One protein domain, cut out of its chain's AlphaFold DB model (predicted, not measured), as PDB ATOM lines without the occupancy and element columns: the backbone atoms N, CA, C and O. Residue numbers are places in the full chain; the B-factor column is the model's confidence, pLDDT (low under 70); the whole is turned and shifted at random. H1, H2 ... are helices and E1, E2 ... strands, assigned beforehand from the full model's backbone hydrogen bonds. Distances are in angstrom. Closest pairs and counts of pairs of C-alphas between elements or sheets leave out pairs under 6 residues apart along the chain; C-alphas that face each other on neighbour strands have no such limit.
ATOM      1  N   PHE A   5      69.587  -6.661 138.936       81.94
ATOM      2  CA  PHE A   5      68.348  -6.239 139.582       81.94
ATOM      3  C   PHE A   5      67.163  -7.009 139.022       81.94
ATOM      4  O   PHE A   5      67.151  -7.384 137.845       81.94
ATOM      5  N   ARG A   6      66.167  -7.234 139.877       79.00
ATOM      6  CA  ARG A   6      64.914  -7.848 139.462       79.00
ATOM      7  C   ARG A   6      64.199  -6.935 138.470       79.00
ATOM      8  O   ARG A   6      64.103  -5.729 138.690       79.00
ATOM      9  N   MET A   7      63.667  -7.523 137.410       77.38
ATOM     10  CA  MET A   7      62.803  -6.877 136.433       77.38
ATOM     11  C   MET A   7      61.469  -7.621 136.348       77.38
ATOM     12  O   MET A   7      61.423  -8.844 136.477       77.38
ATOM     13  N   VAL A   8      60.385  -6.876 136.152       67.38
ATOM     14  CA  VAL A   8      59.023  -7.389 135.948       67.38
ATOM     15  C   VAL A   8      58.417  -6.594 134.797       67.38
ATOM     16  O   VAL A   8      58.415  -5.370 134.843       67.38
ATOM     17  N   ASP A   9      57.961  -7.278 133.746       62.72
ATOM     18  CA  ASP A   9      57.361  -6.664 132.548       62.72
ATOM     19  C   ASP A   9      58.233  -5.586 131.864       62.72
ATOM     20  O   ASP A   9      57.733  -4.646 131.252       62.72
ATOM     21  N   GLY A  10      59.561  -5.733 131.946       61.19
ATOM     22  CA  GLY A  10      60.528  -4.790 131.371       61.19
ATOM     23  C   GLY A  10      60.894  -3.613 132.283       61.19
ATOM     24  O   GLY A  10      61.836  -2.884 131.970       61.19
ATOM     25  N   ASP A  11      60.232  -3.475 133.433       69.25
ATOM     26  CA  ASP A  11      60.523  -2.449 134.431       69.25
ATOM     27  C   ASP A  11      61.380  -3.002 135.573       69.25
ATOM     28  O   ASP A  11      61.231  -4.146 136.006       69.25
ATOM     29  N   ILE A  12      62.287  -2.173 136.094       77.31
ATOM     30  CA  ILE A  12      63.093  -2.533 137.264       77.31
ATOM     31  C   ILE A  12      62.192  -2.547 138.501       77.31
ATOM     32  O   ILE A  12      61.510  -1.568 138.807       77.31
ATOM     33  N   PHE A  13      62.214  -3.658 139.230       80.19
ATOM     34  CA  PHE A  13      61.400  -3.849 140.418       80.19
ATOM     35  C   PHE A  13      62.012  -3.144 141.634       80.19
ATOM     36  O   PHE A  13      63.212  -3.258 141.916       80.19
ATOM     37  N   PHE A  14      61.157  -2.456 142.389       83.19
ATOM     38  CA  PHE A  14      61.502  -1.843 143.665       83.19
ATOM     39  C   PHE A  14      60.878  -2.638 144.810       83.19
ATOM     40  O   PHE A  14      59.716  -3.038 144.739       83.19
ATOM     41  N   ASP A  15      61.641  -2.845 145.879       80.19
ATOM     42  CA  ASP A  15      61.140  -3.462 147.100       80.19
ATOM     43  C   ASP A  15      60.076  -2.579 147.788       80.19
ATOM     44  O   ASP A  15      59.841  -1.422 147.428       80.19
ATOM     45  N   VAL A  16      59.444  -3.110 148.838       80.81
ATOM     46  CA  VAL A  16      58.414  -2.388 149.617       80.81
ATOM     47  C   VAL A  16      58.921  -1.095 150.277       80.81
ATOM     48  O   VAL A  16      58.119  -0.300 150.761       80.81
ATOM     49  N   ASN A  17      60.238  -0.878 150.299       85.69
ATOM     50  CA  ASN A  17      60.896   0.304 150.848       85.69
ATOM     51  C   ASN A  17      61.398   1.261 149.746       85.69
ATOM     52  O   ASN A  17      62.097   2.228 150.061       85.69
ATOM     53  N   GLY A  18      61.076   1.005 148.472       79.81
ATOM     54  CA  GLY A  18      61.482   1.825 147.329       79.81
ATOM     55  C   GLY A  18      62.950   1.664 146.923       79.81
ATOM     56  O   GLY A  18      63.504   2.551 146.273       79.81
ATOM     57  N   ARG A  19      63.612   0.572 147.317       83.69
ATOM     58  CA  ARG A  19      64.994   0.257 146.926       83.69
ATOM     59  C   ARG A  19      65.009  -0.705 145.748       83.69
ATOM     60  O   ARG A  19      64.120  -1.536 145.616       83.69
ATOM     61  N   LEU A  20      66.049  -0.614 144.923       83.19
ATOM     62  CA  LEU A  20      66.309  -1.608 143.884       83.19
ATOM     63  C   LEU A  20      66.470  -2.986 144.535       83.19
ATOM     64  O   LEU A  20      67.288  -3.121 145.447       83.19
ATOM     65  N   ASP A  21      65.711  -3.977 144.069       80.19
ATOM     66  CA  ASP A  21      65.772  -5.348 144.586       80.19
ATOM     67  C   ASP A  21      66.859  -6.145 143.838       80.19
ATOM     68  O   ASP A  21      66.691  -6.444 142.647       80.19
ATOM     69  N   PRO A  22      68.012  -6.451 144.466       82.25
ATOM     70  CA  PRO A  22      69.056  -7.234 143.825       82.25
ATOM     71  C   PRO A  22      68.662  -8.712 143.765       82.25
ATOM     72  O   PRO A  22      68.174  -9.297 144.732       82.25
ATOM     73  N   LEU A  23      68.958  -9.351 142.640       82.62
ATOM     74  CA  LEU A  23      68.824 -10.789 142.482       82.62
ATOM     75  C   LEU A  23      70.112 -11.501 142.884       82.62
ATOM     76  O   LEU A  23      71.215 -11.104 142.510       82.62
ATOM     77  N   GLY A  24      69.954 -12.606 143.612       79.88
ATOM     78  CA  GLY A  24      71.010 -13.607 143.728       79.88
ATOM     79  C   GLY A  24      71.186 -14.381 142.418       79.88
ATOM     80  O   GLY A  24      70.295 -14.387 141.570       79.88
ATOM     81  N   ASN A  25      72.307 -15.091 142.287       81.06
ATOM     82  CA  ASN A  25      72.719 -15.799 141.067       81.06
ATOM     83  C   ASN A  25      71.595 -16.648 140.434       81.06
ATOM     84  O   ASN A  25      71.317 -16.525 139.249       81.06
ATOM     85  N   PHE A  26      70.871 -17.450 141.220       78.81
ATOM     86  CA  PHE A  26      69.776 -18.286 140.696       78.81
ATOM     87  C   PHE A  26      68.535 -17.483 140.292       78.81
ATOM     88  O   PHE A  26      67.855 -17.832 139.331       78.81
ATOM     89  N   GLY A  27      68.259 -16.386 141.003       77.19
ATOM     90  CA  GLY A  27      67.192 -15.456 140.637       77.19
ATOM     91  C   GLY A  27      67.483 -14.777 139.301       77.19
ATOM     92  O   GLY A  27      66.581 -14.638 138.481       77.19
ATOM     93  N   LYS A  28      68.755 -14.444 139.045       83.75
ATOM     94  CA  LYS A  28      69.206 -13.965 137.737       83.75
ATOM     95  C   LYS A  28      68.977 -15.011 136.647       83.75
ATOM     96  O   LYS A  28      68.407 -14.666 135.624       83.75
ATOM     97  N   VAL A  29      69.371 -16.270 136.861       81.62
ATOM     98  CA  VAL A  29      69.146 -17.340 135.866       81.62
ATOM     99  C   VAL A  29      67.661 -17.480 135.543       81.62
ATOM    100  O   VAL A  29      67.297 -17.526 134.374       81.62
ATOM    101  N   SER A  30      66.795 -17.491 136.559       81.88
ATOM    102  CA  SER A  30      65.345 -17.575 136.351       81.88
ATOM    103  C   SER A  30      64.807 -16.375 135.556       81.88
ATOM    104  O   SER A  30      63.994 -16.565 134.652       81.88
ATOM    105  N   GLN A  31      65.308 -15.161 135.818       83.38
ATOM    106  CA  GLN A  31      64.944 -13.962 135.056       83.38
ATOM    107  C   GLN A  31      65.455 -13.998 133.610       83.38
ATOM    108  O   GLN A  31      64.669 -13.745 132.703       83.38
ATOM    109  N   ASP A  32      66.726 -14.348 133.382       81.25
ATOM    110  CA  ASP A  32      67.308 -14.466 132.036       81.25
ATOM    111  C   ASP A  32      66.528 -15.504 131.203       81.25
ATOM    112  O   ASP A  32      66.239 -15.284 130.028       81.25
ATOM    113  N   LEU A  33      66.160 -16.634 131.820       80.94
ATOM    114  CA  LEU A  33      65.314 -17.647 131.192       80.94
ATOM    115  C   LEU A  33      63.936 -17.076 130.867       80.94
ATOM    116  O   LEU A  33      63.506 -17.174 129.725       80.94
ATOM    117  N   ALA A  34      63.250 -16.457 131.829       75.56
ATOM    118  CA  ALA A  34      61.933 -15.868 131.596       75.56
ATOM    119  C   ALA A  34      61.960 -14.834 130.457       75.56
ATOM    120  O   ALA A  34      61.090 -14.856 129.590       75.56
ATOM    121  N   GLU A  35      62.984 -13.983 130.407       75.19
ATOM    122  CA  GLU A  35      63.167 -12.998 129.343       75.19
ATOM    123  C   GLU A  35      63.377 -13.671 127.985       75.19
ATOM    124  O   GLU A  35      62.664 -13.363 127.036       75.19
ATOM    125  N   VAL A  36      64.280 -14.645 127.874       74.94
ATOM    126  CA  VAL A  36      64.517 -15.375 126.615       74.94
ATOM    127  C   VAL A  36      63.254 -16.087 126.126       74.94
ATOM    128  O   VAL A  36      62.968 -16.097 124.927       74.94
ATOM    129  N   LEU A  37      62.470 -16.638 127.050       71.00
ATOM    130  CA  LEU A  37      61.218 -17.320 126.746       71.00
ATOM    131  C   LEU A  37      60.098 -16.355 126.307       71.00
ATOM    132  O   LEU A  37      59.249 -16.752 125.511       71.00
ATOM    133  N   LEU A  38      60.098 -15.108 126.791       63.94
ATOM    134  CA  LEU A  38      59.090 -14.087 126.470       63.94
ATOM    135  C   LEU A  38      59.465 -13.217 125.258       63.94
ATOM    136  O   LEU A  38      58.598 -12.883 124.457       63.94
ATOM    137  N   THR A  39      60.744 -12.875 125.080       60.88
ATOM    138  CA  THR A  39      61.217 -11.967 124.012       60.88
ATOM    139  C   THR A  39      61.146 -12.610 122.625       60.88
ATOM    140  O   THR A  39      61.096 -11.919 121.612       60.88
ATOM    141  N   HIS A  40      61.163 -13.943 122.561       51.56
ATOM    142  CA  HIS A  40      61.180 -14.690 121.303       51.56
ATOM    143  C   HIS A  40      59.834 -15.311 120.928       51.56
ATOM    144  O   HIS A  40      59.753 -15.995 119.908       51.56
ATOM    145  N   LEU A  41      58.783 -15.056 121.711       48.97
ATOM    146  CA  LEU A  41      57.433 -15.497 121.386       48.97
ATOM    147  C   LEU A  41      56.403 -14.372 121.557       48.97
ATOM    148  O   LEU A  41      55.437 -14.493 122.308       48.97
ATOM    149  N   ASP A  42      56.613 -13.273 120.834       43.34
ATOM    150  CA  ASP A  42      55.639 -12.189 120.706       43.34
ATOM    151  C   ASP A  42      54.795 -12.395 119.433       43.34
ATOM    152  O   ASP A  42      55.242 -12.130 118.314       43.34
ATOM    153  N   LEU A  43      53.567 -12.900 119.604       45.62
ATOM    154  CA  LEU A  43      52.612 -13.126 118.507       45.62
ATOM    155  C   LEU A  43      52.048 -11.819 117.914       45.62
ATOM    156  O   LEU A  43      51.485 -11.858 116.821       45.62
ATOM    157  N   ASP A  44      52.187 -10.687 118.613       39.44
ATOM    158  CA  ASP A  44      51.605  -9.393 118.232       39.44
ATOM    159  C   ASP A  44      52.633  -8.457 117.555       39.44
ATOM    160  O   ASP A  44      52.236  -7.525 116.850       39.44
ATOM    161  N   ARG A  45      53.948  -8.668 117.750       36.97
ATOM    162  CA  ARG A  45      55.012  -7.753 117.268       36.97
ATOM    163  C   ARG A  45      56.013  -8.332 116.268       36.97
ATOM    164  O   ARG A  45      56.955  -7.628 115.908       36.97
ATOM    165  N   ASP A  46      55.812  -9.558 115.788       43.25
ATOM    166  CA  ASP A  46      56.608 -10.164 114.699       43.25
ATOM    167  C   ASP A  46      58.130 -10.244 114.989       43.25
ATOM    168  O   ASP A  46      58.966 -10.324 114.086       43.25
ATOM    169  N   TYR A  47      58.513 -10.240 116.273       32.00
ATOM    170  CA  TYR A  47      59.874 -10.507 116.747       32.00
ATOM    171  C   TYR A  47      59.902 -11.886 117.420       32.00
ATOM    172  O   TYR A  47      59.196 -12.133 118.393       32.00
ATOM    173  N   GLY A  48      60.709 -12.798 116.865       40.16
ATOM    174  CA  GLY A  48      60.659 -14.241 117.166       40.16
ATOM    175  C   GLY A  48      60.259 -15.115 115.969       40.16
ATOM    176  O   GLY A  48      59.830 -16.249 116.144       40.16
ATOM    177  N   SER A  49      60.390 -14.590 114.750       36.00
ATOM    178  CA  SER A  49      59.778 -15.042 113.495       36.00
ATOM    179  C   SER A  49      60.416 -16.245 112.777       36.00
ATOM    180  O   SER A  49      60.347 -16.323 111.558       36.00
ATOM    181  N   GLU A  50      60.961 -17.243 113.472       41.44
ATOM    182  CA  GLU A  50      61.150 -18.573 112.844       41.44
ATOM    183  C   GLU A  50      59.876 -19.457 112.918       41.44
ATOM    184  O   GLU A  50      59.776 -20.470 112.231       41.44
ATOM    185  N   LEU A  51      58.847 -19.043 113.672       40.22
ATOM    186  CA  LEU A  51      57.492 -19.620 113.675       40.22
ATOM    187  C   LEU A  51      56.559 -18.918 112.689       40.22
ATOM    188  O   LEU A  51      55.463 -19.408 112.408       40.22
ATOM    189  N   VAL A  52      56.999 -17.784 112.150       40.66
ATOM    190  CA  VAL A  52      56.320 -17.086 111.071       40.66
ATOM    191  C   VAL A  52      57.061 -17.462 109.802       40.66
ATOM    192  O   VAL A  52      58.194 -17.047 109.624       40.66
ATOM    193  N   LEU A  53      56.408 -18.270 108.963       39.53
ATOM    194  CA  LEU A  53      56.638 -18.512 107.527       39.53
ATOM    195  C   LEU A  53      56.607 -20.012 107.225       39.53
ATOM    196  O   LEU A  53      57.644 -20.654 107.100       39.53
ATOM    197  N   THR A  54      55.406 -20.565 107.031       35.81
ATOM    198  CA  THR A  54      55.158 -21.478 105.890       35.81
ATOM    199  C   THR A  54      53.695 -21.829 105.642       35.81
ATOM    200  O   THR A  54      53.444 -22.749 104.872       35.81
ATOM    201  N   ASP A  55      52.701 -21.119 106.189       34.75
ATOM    202  CA  ASP A  55      51.353 -21.332 105.660       34.75
ATOM    203  C   ASP A  55      50.455 -20.104 105.750       34.75
ATOM    204  O   ASP A  55      50.210 -19.544 106.815       34.75
ATOM    205  N   THR A  56      49.938 -19.697 104.597       34.72
ATOM    206  CA  THR A  56      48.946 -18.635 104.384       34.72
ATOM    207  C   THR A  56      47.546 -19.043 104.869       34.72
ATOM    208  O   THR A  56      46.533 -18.735 104.241       34.72
ATOM    209  N   SER A  57      47.481 -19.764 105.985       35.34
ATOM    210  CA  SER A  57      46.272 -20.301 106.601       35.34
ATOM    211  C   SER A  57      46.156 -19.714 108.011       35.34
ATOM    212  O   SER A  57      47.194 -19.455 108.622       35.34
ATOM    213  N   PRO A  58      44.949 -19.450 108.546       42.19
ATOM    214  CA  PRO A  58      44.799 -18.871 109.880       42.19
ATOM    215  C   PRO A  58      45.595 -19.708 110.897       42.19
ATOM    216  O   PRO A  58      45.301 -20.881 111.131       42.19
ATOM    217  N   VAL A  59      46.661 -19.100 111.423       47.31
ATOM    218  CA  VAL A  59      47.732 -19.722 112.211       47.31
ATOM    219  C   VAL A  59      47.178 -20.136 113.574       47.31
ATOM    220  O   VAL A  59      47.297 -19.405 114.547       47.31
ATOM    221  N   PHE A  60      46.520 -21.294 113.655       51.66
ATOM    222  CA  PHE A  60      45.895 -21.754 114.907       51.66
ATOM    223  C   PHE A  60      46.431 -23.074 115.450       51.66
ATOM    224  O   PHE A  60      45.924 -23.575 116.447       51.66
ATOM    225  N   ASN A  61      47.488 -23.647 114.871       55.69
ATOM    226  CA  ASN A  61      48.013 -24.915 115.375       55.69
ATOM    227  C   ASN A  61      49.537 -24.990 115.403       55.69
ATOM    228  O   ASN A  61      50.138 -25.847 114.767       55.69
ATOM    229  N   ILE A  62      50.156 -24.157 116.247       65.31
ATOM    230  CA  ILE A  62      51.507 -24.458 116.735       65.31
ATOM    231  C   ILE A  62      51.429 -25.777 117.522       65.31
ATOM    232  O   ILE A  62      50.586 -25.945 118.418       65.31
ATOM    233  N   SER A  63      52.256 -26.743 117.135       72.44
ATOM    234  CA  SER A  63      52.367 -28.049 117.788       72.44
ATOM    235  C   SER A  63      53.271 -27.977 119.021       72.44
ATOM    236  O   SER A  63      54.185 -27.158 119.087       72.44
ATOM    237  N   LYS A  64      53.072 -28.883 119.991       74.81
ATOM    238  CA  LYS A  64      53.958 -28.979 121.168       74.81
ATOM    239  C   LYS A  64      55.424 -29.172 120.766       74.81
ATOM    240  O   LYS A  64      56.293 -28.560 121.368       74.81
ATOM    241  N   ALA A  65      55.680 -29.969 119.726       75.69
ATOM    242  CA  ALA A  65      57.026 -30.234 119.224       75.69
ATOM    243  C   ALA A  65      57.720 -28.968 118.697       75.69
ATOM    244  O   ALA A  65      58.894 -28.756 118.987       75.69
ATOM    245  N   GLN A  66      56.991 -28.105 117.979       75.81
ATOM    246  CA  GLN A  66      57.522 -26.822 117.508       75.81
ATOM    247  C   GLN A  66      57.890 -25.906 118.677       75.81
ATOM    248  O   GLN A  66      58.990 -25.369 118.689       75.81
ATOM    249  N   VAL A  67      57.017 -25.792 119.686       74.62
ATOM    250  CA  VAL A  67      57.311 -25.012 120.905       74.62
ATOM    251  C   VAL A  67      58.535 -25.572 121.630       74.62
ATOM    252  O   VAL A  67      59.403 -24.813 122.042       74.62
ATOM    253  N   THR A  68      58.644 -26.897 121.762       80.88
ATOM    254  CA  THR A  68      59.806 -27.533 122.396       80.88
ATOM    255  C   THR A  68      61.103 -27.243 121.642       80.88
ATOM    256  O   THR A  68      62.084 -26.888 122.289       80.88
ATOM    257  N   SER A  69      61.115 -27.354 120.307       80.50
ATOM    258  CA  SER A  69      62.289 -26.996 119.492       80.50
ATOM    259  C   SER A  69      62.693 -25.543 119.726       80.50
ATOM    260  O   SER A  69      63.855 -25.250 119.968       80.50
ATOM    261  N   TYR A  70      61.706 -24.653 119.767       77.31
ATOM    262  CA  TYR A  70      61.918 -23.236 120.023       77.31
ATOM    263  C   TYR A  70      62.578 -22.949 121.368       77.31
ATOM    264  O   TYR A  70      63.547 -22.198 121.452       77.31
ATOM    265  N   VAL A  71      62.054 -23.561 122.431       81.62
ATOM    266  CA  VAL A  71      62.608 -23.419 123.779       81.62
ATOM    267  C   VAL A  71      64.043 -23.948 123.823       81.62
ATOM    268  O   VAL A  71      64.897 -23.312 124.436       81.62
ATOM    269  N   LEU A  72      64.330 -25.067 123.148       85.62
ATOM    270  CA  LEU A  72      65.689 -25.609 123.049       85.62
ATOM    271  C   LEU A  72      66.646 -24.607 122.390       85.62
ATOM    272  O   LEU A  72      67.680 -24.287 122.975       85.62
ATOM    273  N   ASP A  73      66.284 -24.078 121.222       82.88
ATOM    274  CA  ASP A  73      67.139 -23.161 120.460       82.88
ATOM    275  C   ASP A  73      67.398 -21.856 121.228       82.88
ATOM    276  O   ASP A  73      68.532 -21.367 121.297       82.88
ATOM    277  N   ALA A  74      66.364 -21.316 121.878       81.38
ATOM    278  CA  ALA A  74      66.464 -20.100 122.676       81.38
ATOM    279  C   ALA A  74      67.397 -20.281 123.890       81.38
ATOM    280  O   ALA A  74      68.260 -19.436 124.155       81.38
ATOM    281  N   VAL A  75      67.277 -21.405 124.602       86.50
ATOM    282  CA  VAL A  75      68.115 -21.702 125.773       86.50
ATOM    283  C   VAL A  75      69.559 -22.007 125.369       86.50
ATOM    284  O   VAL A  75      70.486 -21.535 126.032       86.50
ATOM    285  N   GLU A  76      69.791 -22.724 124.267       87.31
ATOM    286  CA  GLU A  76      71.152 -22.957 123.764       87.31
ATOM    287  C   GLU A  76      71.826 -21.654 123.314       87.31
ATOM    288  O   GLU A  76      73.015 -21.438 123.578       87.31
ATOM    289  N   ARG A  77      71.070 -20.719 122.726       83.56
ATOM    290  CA  ARG A  77      71.580 -19.378 122.421       83.56
ATOM    291  C   ARG A  77      71.971 -18.618 123.689       83.56
ATOM    292  O   ARG A  77      73.068 -18.058 123.732       83.56
ATOM    293  N   LEU A  78      71.121 -18.615 124.718       87.12
ATOM    294  CA  LEU A  78      71.436 -17.993 126.010       87.12
ATOM    295  C   LEU A  78      72.711 -18.588 126.614       87.12
ATOM    296  O   LEU A  78      73.617 -17.855 127.008       87.12
ATOM    297  N   ARG A  79      72.821 -19.916 126.620       89.31
ATOM    298  CA  ARG A  79      74.002 -20.636 127.102       89.31
ATOM    299  C   ARG A  79      75.266 -20.262 126.327       89.31
ATOM    300  O   ARG A  79      76.325 -20.065 126.923       89.31
ATOM    301  N   SER A  80      75.173 -20.109 125.006       86.12
ATOM    302  CA  SER A  80      76.293 -19.625 124.192       86.12
ATOM    303  C   SER A  80      76.706 -18.200 124.575       86.12
ATOM    304  O   SER A  80      77.900 -17.923 124.669       86.12
ATOM    305  N   LEU A  81      75.748 -17.300 124.818       85.44
ATOM    306  CA  LEU A  81      76.031 -15.925 125.244       85.44
ATOM    307  C   LEU A  81      76.707 -15.897 126.621       85.44
ATOM    308  O   LEU A  81      77.724 -15.221 126.791       85.44
ATOM    309  N   GLN A  82      76.202 -16.692 127.566       86.25
ATOM    310  CA  GLN A  82      76.764 -16.851 128.909       86.25
ATOM    311  C   GLN A  82      78.234 -17.292 128.878       86.25
ATOM    312  O   GLN A  82      79.059 -16.697 129.563       86.25
ATOM    313  N   ARG A  83      78.592 -18.253 128.018       86.12
ATOM    314  CA  ARG A  83      79.981 -18.733 127.859       86.12
ATOM    315  C   ARG A  83      80.956 -17.681 127.350       86.12
ATOM    316  O   ARG A  83      82.147 -17.748 127.637       86.12
ATOM    317  N   THR A  84      80.466 -16.739 126.552       84.06
ATOM    318  CA  THR A  84      81.288 -15.653 125.999       84.06
ATOM    319  C   THR A  84      81.330 -14.417 126.896       84.06
ATOM    320  O   THR A  84      82.130 -13.511 126.665       84.06
ATOM    321  N   SER A  85      80.482 -14.366 127.923       82.38
ATOM    322  CA  SER A  85      80.375 -13.241 128.843       82.38
ATOM    323  C   SER A  85      81.458 -13.306 129.918       82.38
ATOM    324  O   SER A  85      81.546 -14.267 130.676       82.38
ATOM    325  N   ALA A  86      82.232 -12.230 130.063       82.19
ATOM    326  CA  ALA A  86      83.194 -12.087 131.161       82.19
ATOM    327  C   ALA A  86      82.528 -11.858 132.536       82.19
ATOM    328  O   ALA A  86      83.213 -11.820 133.558       82.19
ATOM    329  N   PHE A  87      81.208 -11.654 132.560       82.62
ATOM    330  CA  PHE A  87      80.449 -11.269 133.750       82.62
ATOM    331  C   PHE A  87      79.558 -12.384 134.297       82.62
ATOM    332  O   PHE A  87      78.969 -12.205 135.361       82.62
ATOM    333  N   THR A  88      79.451 -13.503 133.578       84.25
ATOM    334  CA  THR A  88      78.662 -14.659 134.000       84.25
ATOM    335  C   THR A  88      79.480 -15.528 134.948       84.25
ATOM    336  O   THR A  88      80.634 -15.859 134.679       84.25
ATOM    337  N   THR A  89      78.889 -15.890 136.081       86.81
ATOM    338  CA  THR A  89      79.504 -16.775 137.075       86.81
ATOM    339  C   THR A  89      79.139 -18.242 136.829       86.81
ATOM    340  O   THR A  89      78.137 -18.544 136.188       86.81
ATOM    341  N   ALA A  90      79.907 -19.185 137.386       84.31
ATOM    342  CA  ALA A  90      79.617 -20.622 137.255       84.31
ATOM    343  C   ALA A  90      78.262 -21.034 137.877       84.31
ATOM    344  O   ALA A  90      77.663 -22.034 137.484       84.31
ATOM    345  N   GLN A  91      77.762 -20.256 138.840       85.56
ATOM    346  CA  GLN A  91      76.432 -20.431 139.425       85.56
ATOM    347  C   GLN A  91      75.308 -19.891 138.526       85.56
ATOM    348  O   GLN A  91      74.149 -20.214 138.762       85.56
ATOM    349  N   GLU A  92      75.635 -19.058 137.537       84.25
ATOM    350  CA  GLU A  92      74.688 -18.494 136.569       84.25
ATOM    351  C   GLU A  92      74.741 -19.215 135.214       84.25
ATOM    352  O   GLU A  92      73.755 -19.231 134.480       84.25
ATOM    353  N   GLU A  93      75.884 -19.812 134.868       89.94
ATOM    354  CA  GLU A  93      76.066 -20.512 133.599       89.94
ATOM    355  C   GLU A  93      75.243 -21.806 133.542       89.94
ATOM    356  O   GLU A  93      75.409 -22.712 134.369       89.94
ATOM    357  N   ILE A  94      74.416 -21.918 132.504       91.94
ATOM    358  CA  ILE A  94      73.619 -23.106 132.203       91.94
ATOM    359  C   ILE A  94      74.527 -24.238 131.701       91.94
ATOM    360  O   ILE A  94      75.133 -24.176 130.627       91.94
ATOM    361  N   ALA A  95      74.575 -25.329 132.460       92.06
ATOM    362  CA  ALA A  95      75.307 -26.535 132.099       92.06
ATOM    363  C   ALA A  95      74.507 -27.418 131.138       92.06
ATOM    364  O   ALA A  95      75.056 -27.864 130.123       92.06
ATOM    365  N   ALA A  96      73.231 -27.662 131.448       91.06
ATOM    366  CA  ALA A  96      72.351 -28.543 130.686       91.06
ATOM    367  C   ALA A  96      70.872 -28.183 130.879       91.06
ATOM    368  O   ALA A  96      70.484 -27.630 131.907       91.06
ATOM    369  N   ILE A  97      70.047 -28.557 129.904       91.12
ATOM    370  CA  ILE A  97      68.588 -28.549 130.023       91.12
ATOM    371  C   ILE A  97      68.167 -29.895 130.611       91.12
ATOM    372  O   ILE A  97      68.491 -30.939 130.046       91.12
ATOM    373  N   GLU A  98      67.457 -29.882 131.736       91.38
ATOM    374  CA  GLU A  98      66.982 -31.109 132.385       91.38
ATOM    375  C   GLU A  98      65.596 -31.505 131.891       91.38
ATOM    376  O   GLU A  98      65.331 -32.675 131.617       91.38
ATOM    377  N   GLN A  99      64.700 -30.524 131.779       90.31
ATOM    378  CA  GLN A  99      63.316 -30.785 131.429       90.31
ATOM    379  C   GLN A  99      62.693 -29.617 130.674       90.31
ATOM    380  O   GLN A  99      62.860 -28.463 131.055       90.31
ATOM    381  N   ILE A 100      61.898 -29.946 129.655       87.19
ATOM    382  CA  ILE A 100      60.962 -29.029 129.006       87.19
ATOM    383  C   ILE A 100      59.576 -29.669 129.067       87.19
ATOM    384  O   ILE A 100      59.377 -30.791 128.596       87.19
ATOM    385  N   GLN A 101      58.613 -28.961 129.642       86.38
ATOM    386  CA  GLN A 101      57.208 -29.346 129.655       86.38
ATOM    387  C   GLN A 101      56.420 -28.343 128.822       86.38
ATOM    388  O   GLN A 101      56.535 -27.145 129.047       86.38
ATOM    389  N   VAL A 102      55.603 -28.824 127.884       81.50
ATOM    390  CA  VAL A 102      54.697 -27.976 127.098       81.50
ATOM    391  C   VAL A 102      53.268 -28.475 127.270       81.50
ATOM    392  O   VAL A 102      52.903 -29.585 126.858       81.50
ATOM    393  N   PHE A 103      52.440 -27.620 127.847       81.12
ATOM    394  CA  PHE A 103      51.005 -27.791 127.968       81.12
ATOM    395  C   PHE A 103      50.322 -26.857 126.978       81.12
ATOM    396  O   PHE A 103      50.613 -25.670 126.902       81.12
ATOM    397  N   LYS A 104      49.404 -27.412 126.196       71.19
ATOM    398  CA  LYS A 104      48.572 -26.653 125.270       71.19
ATOM    399  C   LYS A 104      47.132 -26.910 125.677       71.19
ATOM    400  O   LYS A 104      46.759 -28.079 125.783       71.19
ATOM    401  N   ASN A 105      46.384 -25.844 125.929       69.25
ATOM    402  CA  ASN A 105      44.931 -25.904 125.989       69.25
ATOM    403  C   ASN A 105      44.394 -25.686 124.569       69.25
ATOM    404  O   ASN A 105      45.003 -24.964 123.781       69.25
ATOM    405  N   ASP A 106      43.281 -26.325 124.231       61.16
ATOM    406  CA  ASP A 106      42.924 -26.664 122.854       61.16
ATOM    407  C   ASP A 106      42.692 -25.472 121.911       61.16
ATOM    408  O   ASP A 106      42.558 -25.704 120.710       61.16
ATOM    409  N   GLN A 107      42.655 -24.214 122.378       60.19
ATOM    410  CA  GLN A 107      42.319 -23.080 121.500       60.19
ATOM    411  C   GLN A 107      43.047 -21.751 121.742       60.19
ATOM    412  O   GLN A 107      43.070 -20.939 120.822       60.19
ATOM    413  N   THR A 108      43.628 -21.489 122.916       63.34
ATOM    414  CA  THR A 108      44.109 -20.122 123.210       63.34
ATOM    415  C   THR A 108      45.354 -20.036 124.073       63.34
ATOM    416  O   THR A 108      45.872 -18.941 124.246       63.34
ATOM    417  N   GLU A 109      45.844 -21.133 124.647       68.12
ATOM    418  CA  GLU A 109      46.897 -21.039 125.661       68.12
ATOM    419  C   GLU A 109      47.976 -22.090 125.478       68.12
ATOM    420  O   GLU A 109      47.704 -23.289 125.346       68.12
ATOM    421  N   ILE A 110      49.216 -21.617 125.533       71.50
ATOM    422  CA  ILE A 110      50.408 -22.448 125.617       71.50
ATOM    423  C   ILE A 110      51.101 -22.093 126.928       71.50
ATOM    424  O   ILE A 110      51.504 -20.951 127.143       71.50
ATOM    425  N   LEU A 111      51.226 -23.078 127.811       76.94
ATOM    426  CA  LEU A 111      52.031 -22.995 129.018       76.94
ATOM    427  C   LEU A 111      53.253 -23.872 128.817       76.94
ATOM    428  O   LEU A 111      53.151 -24.991 128.311       76.94
ATOM    429  N   PHE A 112      54.404 -23.398 129.252       80.00
ATOM    430  CA  PHE A 112      55.599 -24.213 129.211       80.00
ATOM    431  C   PHE A 112      56.481 -23.946 130.421       80.00
ATOM    432  O   PHE A 112      56.559 -22.828 130.933       80.00
ATOM    433  N   GLY A 113      57.089 -25.025 130.899       81.25
ATOM    434  CA  GLY A 113      58.011 -25.050 132.022       81.25
ATOM    435  C   GLY A 113      59.356 -25.587 131.564       81.25
ATOM    436  O   GLY A 113      59.424 -26.508 130.746       81.25
ATOM    437  N   LEU A 114      60.418 -25.006 132.093       87.88
ATOM    438  CA  LEU A 114      61.799 -25.338 131.802       87.88
ATOM    439  C   LEU A 114      62.537 -25.533 133.129       87.88
ATOM    440  O   LEU A 114      62.450 -24.673 134.002       87.88
ATOM    441  N   SER A 115      63.285 -26.627 133.247       91.56
ATOM    442  CA  SER A 115      64.298 -26.818 134.291       91.56
ATOM    443  C   SER A 115      65.672 -26.919 133.642       91.56
ATOM    444  O   SER A 115      65.858 -27.688 132.689       91.56
ATOM    445  N   VAL A 116      66.634 -26.158 134.156       92.12
ATOM    446  CA  VAL A 116      68.035 -26.195 133.722       92.12
ATOM    447  C   VAL A 116      68.966 -26.429 134.901       92.12
ATOM    448  O   VAL A 116      68.746 -25.909 135.990       92.12
ATOM    449  N   LEU A 117      70.053 -27.152 134.663       92.81
ATOM    450  CA  LEU A 117      71.135 -27.331 135.621       92.81
ATOM    451  C   LEU A 117      72.184 -26.232 135.427       92.81
ATOM    452  O   LEU A 117      72.607 -25.971 134.300       92.81
ATOM    453  N   THR A 118      72.644 -25.621 136.519       91.88
ATOM    454  CA  THR A 118      73.761 -24.660 136.500       91.88
ATOM    455  C   THR A 118      75.106 -25.367 136.700       91.88
ATOM    456  O   THR A 118      75.171 -26.460 137.260       91.88
ATOM    457  N   THR A 119      76.205 -24.768 136.239       89.25
ATOM    458  CA  THR A 119      77.534 -25.422 136.225       89.25
ATOM    459  C   THR A 119      78.063 -25.759 137.616       89.25
ATOM    460  O   THR A 119      78.710 -26.789 137.803       89.25
ATOM    461  N   SER A 120      77.785 -24.917 138.610       87.56
ATOM    462  CA  SER A 120      78.231 -25.141 139.989       87.56
ATOM    463  C   SER A 120      77.111 -24.985 141.021       87.56
ATOM    464  O   SER A 120      77.384 -24.590 142.157       87.56
ATOM    465  N   GLY A 121      75.854 -25.209 140.637       80.56
ATOM    466  CA  GLY A 121      74.694 -24.947 141.489       80.56
ATOM    467  C   GLY A 121      73.526 -25.917 141.273       80.56
ATOM    468  O   GLY A 121      73.652 -26.882 140.519       80.56
ATOM    469  N   PRO A 122      72.399 -25.694 141.976       84.50
ATOM    470  CA  PRO A 122      71.172 -26.457 141.806       84.50
ATOM    471  C   PRO A 122      70.522 -26.209 140.441       84.50
ATOM    472  O   PRO A 122      70.894 -25.292 139.695       84.50
ATOM    473  N   SER A 123      69.507 -27.021 140.162       88.19
ATOM    474  CA  SER A 123      68.566 -26.790 139.077       88.19
ATOM    475  C   SER A 123      67.756 -25.517 139.314       88.19
ATOM    476  O   SER A 123      67.380 -25.200 140.446       88.19
ATOM    477  N   VAL A 124      67.503 -24.783 138.237       89.06
ATOM    478  CA  VAL A 124      66.704 -23.560 138.221       89.06
ATOM    479  C   VAL A 124      65.529 -23.765 137.282       89.06
ATOM    480  O   VAL A 124      65.697 -24.212 136.147       89.06
ATOM    481  N   GLU A 125      64.344 -23.401 137.761       86.94
ATOM    482  CA  GLU A 125      63.103 -23.518 137.011       86.94
ATOM    483  C   GLU A 125      62.616 -22.147 136.528       86.94
ATOM    484  O   GLU A 125      62.769 -21.118 137.201       86.94
ATOM    485  N   ALA A 126      62.014 -22.142 135.344       81.44
ATOM    486  CA  ALA A 126      61.303 -21.007 134.781       81.44
ATOM    487  C   ALA A 126      60.051 -21.502 134.052       81.44
ATOM    488  O   ALA A 126      60.028 -22.593 133.480       81.44
ATOM    489  N   SER A 127      59.001 -20.689 134.053       76.38
ATOM    490  CA  SER A 127      57.763 -20.994 133.341       76.38
ATOM    491  C   SER A 127      57.210 -19.747 132.684       76.38
ATOM    492  O   SER A 127      57.275 -18.668 133.273       76.38
ATOM    493  N   ALA A 128      56.601 -19.909 131.520       71.19
ATOM    494  CA  ALA A 128      55.904 -18.833 130.838       71.19
ATOM    495  C   ALA A 128      54.565 -19.317 130.269       71.19
ATOM    496  O   ALA A 128      54.350 -20.506 130.001       71.19
ATOM    497  N   ARG A 129      53.642 -18.364 130.133       71.38
ATOM    498  CA  ARG A 129      52.298 -18.552 129.585       71.38
ATOM    499  C   ARG A 129      52.112 -17.586 128.428       71.38
ATOM    500  O   ARG A 129      52.385 -16.400 128.570       71.38
ATOM    501  N   ILE A 130      51.608 -18.106 127.319       68.06
ATOM    502  CA  ILE A 130      51.281 -17.332 126.126       68.06
ATOM    503  C   ILE A 130      49.797 -17.487 125.858       68.06
ATOM    504  O   ILE A 130      49.289 -18.609 125.758       68.06
ATOM    505  N   GLU A 131      49.123 -16.355 125.703       63.03
ATOM    506  CA  GLU A 131      47.749 -16.294 125.224       63.03
ATOM    507  C   GLU A 131      47.756 -16.004 123.718       63.03
ATOM    508  O   GLU A 131      48.249 -14.971 123.266       63.03
ATOM    509  N   GLN A 132      47.210 -16.922 122.928       59.03
ATOM    510  CA  GLN A 132      46.996 -16.739 121.499       59.03
ATOM    511  C   GLN A 132      45.765 -15.851 121.306       59.03
ATOM    512  O   GLN A 132      44.637 -16.272 121.575       59.03
ATOM    513  N   LYS A 133      45.969 -14.619 120.834       52.62
ATOM    514  CA  LYS A 133      44.865 -13.731 120.462       52.62
ATOM    515  C   LYS A 133      44.522 -13.914 118.983       52.62
ATOM    516  O   LYS A 133      45.419 -13.882 118.142       52.62
ATOM    517  N   PRO A 134      43.238 -14.087 118.624       48.69
ATOM    518  CA  PRO A 134      42.838 -14.082 117.227       48.69
ATOM    519  C   PRO A 134      43.016 -12.674 116.644       48.69
ATOM    520  O   PRO A 134      42.289 -11.752 117.012       48.69
ATOM    521  N   VAL A 135      43.948 -12.507 115.703       46.50
ATOM    522  CA  VAL A 135      44.025 -11.292 114.880       46.50
ATOM    523  C   VAL A 135      42.971 -11.402 113.783       46.50
ATOM    524  O   VAL A 135      42.987 -12.323 112.962       46.50
TER     525      VAL A 135
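AT A GLANCE: This is residues 5 to 135 of the 171 residues of an uncharacterized protein of marine sediment metagenome (UniProt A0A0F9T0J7). A twisted sheet of three strands makes a wall, with helices H1 and H2 packed on one face of it and the other face bare of named helices. The two helices cross at a steep tilt, H1 chiefly over the E3 side and H2 over E1 and E2, while two long loop stretches, residues 5 to 24 and 40 to 63, reach away from this body. The printed part has 131 residues with two named helices and three named strands, in the order H1, H2, E1, E2, E3; the sheet runs E1, E2, E3, antiparallel throughout, and the class is mixed, helices and strands. It is compact, with a radius of gyration of the C-alphas of 16.1 A and spans of 46 by 35 by 24 A.

HOW THE PARTS SIT: E1, residues 94 to 105, E2, residues 109 to 118, and E3, residues 123 to 131, form a meander, each strand the antiparallel neighbour of the one before. E1 and E2 are a hairpin at 166 degrees, with N 101 and O 113 2.8 A apart, within hydrogen-bond range. E2 and E3 are a hairpin at 164 degrees, with N 114 and O 126 2.8 A apart, also within range. E1 and E3 are edge strands, and E1 bends by 53 degrees at residue 98. H2, residues 64 to 84, is on the sheet at a height over the sheet of 8.6 A. It lies over E1 and E2 and runs along the strands, at 26 degrees to E1 on the local plane. The closest C-alphas of H2 and E1 are those of Arg 79 and Ile 94, 5.7 A apart. H1, residues 25 to 39, is on the sheet on the same face, in two layers with H2 and the strands. The closest C-alphas of H1 and E3 are those of Ser 30 and Ala 126, 5.5 A apart. H1 touches H2 with residues 33 to 37 alone, the closest C-alphas being those of Val 36 and Ala 74, 6.5 A apart. They run opposite ways at a steep tilt of 51 degrees. In H1 and H2 every O i to N i+4 pair is within hydrogen-bond range.

IN THESE COORDINATES: E1 measures 29.5 A from first to last C-alpha, E2 29.2 A and E3 27.1 A. H2 measures 30.8 A and H1 20.9 A. C-alpha 25, where H1 begins, is at (72.719, -15.799, 141.067). C-alpha 94, where E1 begins, is at (73.619, -23.106, 132.203), and C-alpha 131, where E3 ends, is at (47.749, -16.294, 125.224).

THE WHOLE: The two C-alphas farthest apart are those of Asn 17 and Thr 56, at 51.6 A. The printed part has no cut. The link from H1 to H2 is long, 24 residues; that from H2 to E1 is short, and those from E1 to E2 and E2 to E3 are tight. The mean pLDDT of the printed part is 72.9, and residues 8 to 11, 38 to 62, 105 to 109 and 130 to 135 of the model are under 70.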